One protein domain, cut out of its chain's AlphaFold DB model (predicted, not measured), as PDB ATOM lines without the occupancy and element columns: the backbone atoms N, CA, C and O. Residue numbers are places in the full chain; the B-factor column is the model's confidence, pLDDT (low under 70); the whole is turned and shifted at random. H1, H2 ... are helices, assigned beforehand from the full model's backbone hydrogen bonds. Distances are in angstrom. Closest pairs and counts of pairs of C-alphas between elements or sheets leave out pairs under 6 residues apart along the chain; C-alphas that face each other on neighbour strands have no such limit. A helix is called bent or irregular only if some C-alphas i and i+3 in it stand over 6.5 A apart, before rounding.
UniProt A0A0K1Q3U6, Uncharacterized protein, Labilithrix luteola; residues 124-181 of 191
ATOM      1  N   ARG A 124     115.488 149.737  68.077       91.19
ATOM      2  CA  ARG A 124     115.900 148.343  68.296       91.19
ATOM      3  C   ARG A 124     116.624 148.108  69.627       91.19
ATOM      4  O   ARG A 124     116.560 146.986  70.119       91.19
ATOM      5  N   PHE A 125     117.307 149.121  70.166       92.00
ATOM      6  CA  PHE A 125     118.126 148.998  71.374       92.00
ATOM      7  C   PHE A 125     117.337 149.178  72.670       92.00
ATOM      8  O   PHE A 125     117.899 148.951  73.734       92.00
ATOM      9  N   TYR A 126     116.058 149.551  72.593       94.75
ATOM     10  CA  TYR A 126     115.199 149.568  73.771       94.75
ATOM     11  C   TYR A 126     114.838 148.152  74.229       94.75
ATOM     12  O   TYR A 126     114.742 147.234  73.406       94.75
ATOM     13  N   SER A 127     114.584 147.984  75.528       94.81
ATOM     14  CA  SER A 127     114.002 146.747  76.065       94.81
ATOM     15  C   SER A 127     112.618 146.471  75.465       94.81
ATOM     16  O   SER A 127     111.918 147.382  75.009       94.81
ATOM     17  N   GLU A 128     112.180 145.211  75.480       94.81
ATOM     18  CA  GLU A 128     110.847 144.845  74.980       94.81
ATOM     19  C   GLU A 128     109.724 145.499  75.796       94.81
ATOM     20  O   GLU A 128     108.709 145.914  75.231       94.81
ATOM     21  N   GLN A 129     109.924 145.676  77.105       95.00
ATOM     22  CA  GLN A 129     108.976 146.383  77.963       95.00
ATOM     23  C   GLN A 129     108.820 147.851  77.540       95.00
ATOM     24  O   GLN A 129     107.695 148.327  77.361       95.00
ATOM     25  N   THR A 130     109.934 148.554  77.317       95.88
ATOM     26  CA  THR A 130     109.920 149.939  76.831       95.88
ATOM     27  C   THR A 130     109.308 150.027  75.440       95.88
ATOM     28  O   THR A 130     108.435 150.864  75.216       95.88
ATOM     29  N   LYS A 131     109.684 149.139  74.509       96.75
ATOM     30  CA  LYS A 131     109.081 149.097  73.165       96.75
ATOM     31  C   LYS A 131     107.568 148.937  73.246       96.75
ATOM     32  O   LYS A 131     106.854 149.697  72.598       96.75
ATOM     33  N   LYS A 132     107.071 148.003  74.061       96.12
ATOM     34  CA  LYS A 132     105.633 147.787  74.259       96.12
ATOM     35  C   LYS A 132     104.942 149.055  74.767       96.12
ATOM     36  O   LYS A 132     103.983 149.495  74.143       96.12
ATOM     37  N   ALA A 133     105.469 149.676  75.822       95.69
ATOM     38  CA  ALA A 133     104.899 150.898  76.394       95.69
ATOM     39  C   ALA A 133     104.903 152.081  75.408       95.69
ATOM     40  O   ALA A 133     103.940 152.844  75.330       95.69
ATOM     41  N   LEU A 134     105.967 152.230  74.611       97.19
ATOM     42  CA  LEU A 134     106.046 153.256  73.570       97.19
ATOM     43  C   LEU A 134     105.011 153.008  72.459       97.19
ATOM     44  O   LEU A 134     104.349 153.942  72.011       97.19
ATOM     45  N   LEU A 135     104.834 151.755  72.031       97.38
ATOM     46  CA  LEU A 135     103.913 151.380  70.952       97.38
ATOM     47  C   LEU A 135     102.430 151.413  71.356       97.38
ATOM     48  O   LEU A 135     101.573 151.390  70.475       97.38
ATOM     49  N   GLU A 136     102.105 151.542  72.642       96.94
ATOM     50  CA  GLU A 136     100.738 151.846  73.097       96.94
ATOM     51  C   GLU A 136     100.292 153.263  72.697       96.94
ATOM     52  O   GLU A 136      99.098 153.569  72.689       96.94
ATOM     53  N   ARG A 137     101.230 154.149  72.326       97.56
ATOM     54  CA  ARG A 137     100.906 155.505  71.872       97.56
ATOM     55  C   ARG A 137     100.623 155.535  70.372       97.56
ATOM     56  O   ARG A 137     101.523 155.238  69.584       97.56
ATOM     57  N   PRO A 138      99.431 156.002  69.941       97.44
ATOM     58  CA  PRO A 138      99.046 155.984  68.530       97.44
ATOM     59  C   PRO A 138     100.041 156.680  67.594       97.44
ATOM     60  O   PRO A 138     100.316 156.175  66.508       97.44
ATOM     61  N   LYS A 139     100.628 157.813  68.013       97.25
ATOM     62  CA  LYS A 139     101.610 158.543  67.191       97.25
ATOM     63  C   LYS A 139     102.910 157.766  66.999       97.25
ATOM     64  O   LYS A 139     103.447 157.746  65.894       97.25
ATOM     65  N   ILE A 140     103.399 157.120  68.057       97.88
ATOM     66  CA  ILE A 140     104.621 156.313  67.999       97.88
ATOM     67  C   ILE A 140     104.363 155.059  67.167       97.88
ATOM     68  O   ILE A 140     105.154 154.747  66.280       97.88
ATOM     69  N   LEU A 141     103.230 154.381  67.383       97.75
ATOM     70  CA  LEU A 141     102.843 153.208  66.603       97.75
ATOM     71  C   LEU A 141     102.749 153.521  65.104       97.75
ATOM     72  O   LEU A 141     103.289 152.776  64.287       97.75
ATOM     73  N   ALA A 142     102.115 154.637  64.738       97.50
ATOM     74  CA  ALA A 142     102.014 155.068  63.346       97.50
ATOM     75  C   ALA A 142     103.399 155.325  62.724       97.50
ATOM     76  O   ALA A 142     103.676 154.847  61.621       97.50
ATOM     77  N   ALA A 143     104.291 156.019  63.440       97.00
ATOM     78  CA  ALA A 143     105.660 156.257  62.984       97.00
ATOM     79  C   ALA A 143     106.466 154.948  62.857       97.00
ATOM     80  O   ALA A 143     107.186 154.754  61.877       97.00
ATOM     81  N   TYR A 144     106.295 154.015  63.796       95.88
ATOM     82  CA  TYR A 144     106.940 152.701  63.775       95.88
ATOM     83  C   TYR A 144     106.492 151.853  62.577       95.88
ATOM     84  O   TYR A 144     107.319 151.270  61.875       95.88
ATOM     85  N   GLN A 145     105.190 151.823  62.289       94.94
ATOM     86  CA  GLN A 145     104.651 151.116  61.125       94.94
ATOM     87  C   GLN A 145     105.114 151.746  59.805       94.94
ATOM     88  O   GLN A 145     105.445 151.020  58.867       94.94
ATOM     89  N   ALA A 146     105.168 153.081  59.724       93.12
ATOM     90  CA  ALA A 146     105.692 153.789  58.556       93.12
ATOM     91  C   ALA A 146     107.166 153.437  58.307       93.12
ATOM     92  O   ALA A 146     107.527 153.034  57.202       93.12
ATOM     93  N   ARG A 147     107.992 153.466  59.358       93.12
ATOM     94  CA  ARG A 147     109.381 152.995  59.314       93.12
ATOM     95  C   ARG A 147     109.488 151.558  58.809       93.12
ATOM     96  O   ARG A 147     110.310 151.286  57.941       93.12
ATOM     97  N   GLY A 148     108.659 150.640  59.306       90.00
ATOM     98  CA  GLY A 148     108.661 149.244  58.857       90.00
ATOM     99  C   GLY A 148     108.447 149.089  57.345       90.00
ATOM    100  O   GLY A 148     109.129 148.280  56.714       90.00
ATOM    101  N   LYS A 149     107.559 149.903  56.758       88.81
ATOM    102  CA  LYS A 149     107.281 149.915  55.312       88.81
ATOM    103  C   LYS A 149     108.467 150.439  54.499       88.81
ATOM    104  O   LYS A 149     108.850 149.809  53.517       88.81
ATOM    105  N   GLU A 150     109.059 151.551  54.930       87.88
ATOM    106  CA  GLU A 150     110.156 152.207  54.206       87.88
ATOM    107  C   GLU A 150     111.481 151.446  54.319       87.88
ATOM    108  O   GLU A 150     112.218 151.297  53.344       87.88
ATOM    109  N   CYS A 151     111.778 150.928  55.509       85.75
ATOM    110  CA  CYS A 151     113.038 150.253  55.791       85.75
ATOM    111  C   CYS A 151     113.028 148.770  55.396       85.75
ATOM    112  O   CYS A 151     114.089 148.156  55.382       85.75
ATOM    113  N   LYS A 152     111.864 148.167  55.105       81.44
ATOM    114  CA  LYS A 152     111.709 146.737  54.746       81.44
ATOM    115  C   LYS A 152     112.442 145.768  55.694       81.44
ATOM    116  O   LYS A 152     112.968 144.746  55.267       81.44
ATOM    117  N   GLY A 153     112.507 146.099  56.985       70.31
ATOM    118  CA  GLY A 153     113.216 145.302  57.993       70.31
ATOM    119  C   GLY A 153     114.728 145.548  58.084       70.31
ATOM    120  O   GLY A 153     115.383 144.918  58.911       70.31
ATOM    121  N   ALA A 154     115.289 146.480  57.307       73.00
ATOM    122  CA  ALA A 154     116.669 146.913  57.478       73.00
ATOM    123  C   ALA A 154     116.862 147.517  58.877       73.00
ATOM    124  O   ALA A 154     116.177 148.460  59.291       73.00
ATOM    125  N   MET A 155     117.801 146.930  59.615       61.94
ATOM    126  CA  MET A 155     118.182 147.379  60.952       61.94
ATOM    127  C   MET A 155     119.550 148.076  60.944       61.94
ATOM    128  O   MET A 155     119.846 148.829  61.864       61.94
ATOM    129  N   SER A 156     120.402 147.843  59.946       60.62
ATOM    130  CA  SER A 156     121.755 148.414  59.833       60.62
ATOM    131  C   SER A 156     122.214 148.473  58.377       60.62
ATOM    132  O   SER A 156     121.738 147.682  57.565       60.62
ATOM    133  N   GLY A 157     123.190 149.336  58.082       63.38
ATOM    134  CA  GLY A 157     123.806 149.473  56.758       63.38
ATOM    135  C   GLY A 157     123.342 150.723  56.012       63.38
ATOM    136  O   GLY A 157     122.660 151.575  56.578       63.38
ATOM    137  N   GLU A 158     123.736 150.826  54.745       63.56
ATOM    138  CA  GLU A 158     123.279 151.885  53.843       63.56
ATOM    139  C   GLU A 158     121.789 151.666  53.547       63.56
ATOM    140  O   GLU A 158     121.397 150.750  52.821       63.56
ATOM    141  N   VAL A 159     120.939 152.462  54.189       77.75
ATOM    142  CA  VAL A 159     119.491 152.433  53.983       77.75
ATOM    143  C   VAL A 159     119.077 153.555  53.038       77.75
ATOM    144  O   VAL A 159     119.811 154.510  52.795       77.75
ATOM    145  N   SER A 160     117.876 153.453  52.473       84.00
ATOM    146  CA  SER A 160     117.344 154.532  51.644       84.00
ATOM    147  C   SER A 160     117.158 155.812  52.474       84.00
ATOM    148  O   SER A 160     116.798 155.755  53.650       84.00
ATOM    149  N   LYS A 161     117.274 156.986  51.838       87.69
ATOM    150  CA  LYS A 161     116.923 158.279  52.467       87.69
ATOM    151  C   LYS A 161     115.500 158.297  53.045       87.69
ATOM    152  O   LYS A 161     115.214 159.049  53.973       87.69
ATOM    153  N   ALA A 162     114.590 157.506  52.476       89.19
ATOM    154  CA  ALA A 162     113.232 157.355  52.993       89.19
ATOM    155  C   ALA A 162     113.223 156.633  54.350       89.19
ATOM    156  O   ALA A 162     112.561 157.095  55.276       89.19
ATOM    157  N   CYS A 163     114.018 155.570  54.496       89.44
ATOM    158  CA  CYS A 163     114.193 154.875  55.767       89.44
ATOM    159  C   CYS A 163     114.843 155.777  56.828       89.44
ATOM    160  O   CYS A 163     114.318 155.869  57.933       89.44
ATOM    161  N   GLU A 164     115.894 156.536  56.487       90.44
ATOM    162  CA  GLU A 164     116.523 157.489  57.424       90.44
ATOM    163  C   GLU A 164     115.524 158.536  57.939       90.44
ATOM    164  O   GLU A 164     115.472 158.848  59.130       90.44
ATOM    165  N   ARG A 165     114.682 159.069  57.044       92.56
ATOM    166  CA  ARG A 165     113.612 160.005  57.419       92.56
ATOM    167  C   ARG A 165     112.568 159.346  58.313       92.56
ATOM    168  O   ARG A 165     112.073 159.997  59.230       92.56
ATOM    169  N   ALA A 166     112.234 158.083  58.065       93.62
ATOM    170  CA  ALA A 166     111.288 157.346  58.891       93.62
ATOM    171  C   ALA A 166     111.861 157.023  60.286       93.62
ATOM    172  O   ALA A 166     111.142 157.140  61.277       93.62
ATOM    173  N   ASP A 167     113.158 156.710  60.385       92.44
ATOM    174  CA  ASP A 167     113.885 156.572  61.656       92.44
ATOM    175  C   ASP A 167     113.882 157.886  62.451       92.44
ATOM    176  O   ASP A 167     113.576 157.905  63.649       92.44
ATOM    177  N   ALA A 168     114.167 159.006  61.778       94.19
ATOM    178  CA  ALA A 168     114.122 160.331  62.387       94.19
ATOM    179  C   ALA A 168     112.705 160.696  62.860       94.19
ATOM    180  O   ALA A 168     112.540 161.220  63.962       94.19
ATOM    181  N   ALA A 169     111.675 160.372  62.071       96.12
ATOM    182  CA  ALA A 169     110.279 160.602  62.434       96.12
ATOM    183  C   ALA A 169     109.846 159.760  63.645       96.12
ATOM    184  O   ALA A 169     109.168 160.278  64.534       96.12
ATOM    185  N   LEU A 170     110.268 158.491  63.723       97.12
ATOM    186  CA  LEU A 170     110.028 157.648  64.897       97.12
ATOM    187  C   LEU A 170     110.713 158.222  66.143       97.12
ATOM    188  O   LEU A 170     110.078 158.345  67.189       97.12
ATOM    189  N   SER A 171     111.976 158.633  66.017       97.31
ATOM    190  CA  SER A 171     112.721 159.272  67.110       97.31
ATOM    191  C   SER A 171     112.008 160.537  67.606       97.31
ATOM    192  O   SER A 171     111.798 160.702  68.805       97.31
ATOM    193  N   ALA A 172     111.562 161.395  66.683       97.50
ATOM    194  CA  ALA A 172     110.838 162.622  67.006       97.50
ATOM    195  C   ALA A 172     109.483 162.353  67.677       97.50
ATOM    196  O   ALA A 172     109.111 163.068  68.609       97.50
ATOM    197  N   ALA A 173     108.756 161.314  67.251       98.00
ATOM    198  CA  ALA A 173     107.500 160.914  67.882       98.00
ATOM    199  C   ALA A 173     107.716 160.462  69.336       98.00
ATOM    200  O   ALA A 173     106.969 160.882  70.217       98.00
ATOM    201  N   ILE A 174     108.760 159.666  69.596       97.88
ATOM    202  CA  ILE A 174     109.118 159.218  70.950       97.88
ATOM    203  C   ILE A 174     109.460 160.422  71.832       97.88
ATOM    204  O   ILE A 174     108.825 160.618  72.865       97.88
ATOM    205  N   VAL A 175     110.403 161.271  71.406       97.38
ATOM    206  CA  VAL A 175     110.808 162.462  72.175       97.38
ATOM    207  C   VAL A 175     109.625 163.396  72.420       97.38
ATOM    208  O   VAL A 175     109.474 163.919  73.522       97.38
ATOM    209  N   GLY A 176     108.762 163.584  71.419       96.81
ATOM    210  CA  GLY A 176     107.557 164.398  71.534       96.81
ATOM    211  C   GLY A 176     106.607 163.905  72.624       96.81
ATOM    212  O   GLY A 176     106.165 164.704  73.447       96.81
ATOM    213  N   GLU A 177     106.327 162.602  72.678       97.38
ATOM    214  CA  GLU A 177     105.452 162.026  73.705       97.38
ATOM    215  C   GLU A 177     106.110 162.048  75.100       97.38
ATOM    216  O   GLU A 177     105.449 162.401  76.076       97.38
ATOM    217  N   ILE A 178     107.419 161.784  75.214       96.00
ATOM    218  CA  ILE A 178     108.156 161.892  76.492       96.00
ATOM    219  C   ILE A 178     108.133 163.332  77.024       96.00
ATOM    220  O   ILE A 178     107.839 163.559  78.199       96.00
ATOM    221  N   ARG A 179     108.363 164.326  76.157       94.75
ATOM    222  CA  ARG A 179     108.242 165.754  76.504       94.75
ATOM    223  C   ARG A 179     106.803 166.153  76.845       94.75
ATOM    224  O   ARG A 179     106.602 167.072  77.636       94.75
ATOM    225  N   ALA A 180     105.805 165.473  76.281       95.25
ATOM    226  CA  ALA A 180     104.397 165.682  76.613       95.25
ATOM    227  C   ALA A 180     103.991 165.068  77.967       95.25
ATOM    228  O   ALA A 180     102.928 165.415  78.479       95.25
ATOM    229  N   GLY A 181     104.842 164.233  78.575       94.69
ATOM    230  CA  GLY A 181     104.591 163.597  79.871       94.69
ATOM    231  C   GLY A 181     104.306 162.096  79.790       94.69
ATOM    232  O   GLY A 181     103.742 161.535  80.725       94.69
TER     233      GLY A 181
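Overview. This is residues 124 to 181 of the 191 residues of an uncharacterized protein of Labilithrix luteola (UniProt A0A0K1Q3U6). Two long helices, H2 and H3, fold back on each other as a helical hairpin, side by side at a small angle, and a short helix, H1, stands off one face of the hairpin, about perpendicular to both helices, near the end where H2 begins, and makes a corner with H2 there. H3 is the longest part and runs along the long axis; the loop of residues 152 to 160 joins H2 to H3 at the other end of the hairpin from H1. The printed part has 58 residues, with three named helices in the order H1, H2, H3 and no named strand; the class is all helix. The whole is compact, with a radius of gyration of the C-alphas of 11.3 A, and elongated in outline, its C-alphas spanning 34 by 20 by 15 A.

Arrangement. The longest helix is H3, residues 161 to 180. H2, residues 138 to 151, touches H3, with 20 pairs of C-alphas within 8 A. Their closest C-alphas are those of Cys 151 and Cys 163, 4.8 A apart. The two form a helical hairpin, running opposite ways at a shallow tilt of 15 degrees, with their centres 9.3 A apart. H1, residues 128 to 135, and H2 touch only at the corner by their link, and H2 does so with residues 140 to 144 alone. The closest C-alphas of H1 and H2 are those of Leu 135 and Leu 141, 4.8 A apart. The lines of H1 and H2 are about perpendicular, at 74 degrees. H1 and H3 are close but not clearly touching, their closest C-alphas being those of Leu 134 and Ile 174, 7.2 A apart. The lines of H1 and H3 are about perpendicular, at 88 degrees. In H1, H2 and H3 every O i to N i+4 pair is within hydrogen-bond range.

Along the chain. H3 measures 28.2 A from C-alpha 161 at (116.923, 158.279, 52.467) to C-alpha 180 at (104.397, 165.682, 76.613). H2 measures 19.8 A from Pro 138 to Cys 151. H1 measures 10.3 A from Glu 128 to Leu 135, and its C-alpha 128 is at (110.847, 144.845, 74.980). None of the three helices is bent or irregular.

Size, cuts and confidence. The two C-alphas farthest apart are those of Glu 158 and Gly 181, at 34.1 A. The first and last printed C-alphas, of Arg 124 and Gly 181, are 22.2 A apart. The printed part has no cut. The link from H1 to H2 is tight, with 2 residues, and the link from H2 to H3 is short, with 9. The mean pLDDT of the printed part is 90.9, and residues 155 to 158, between H2 and H3, are under 70.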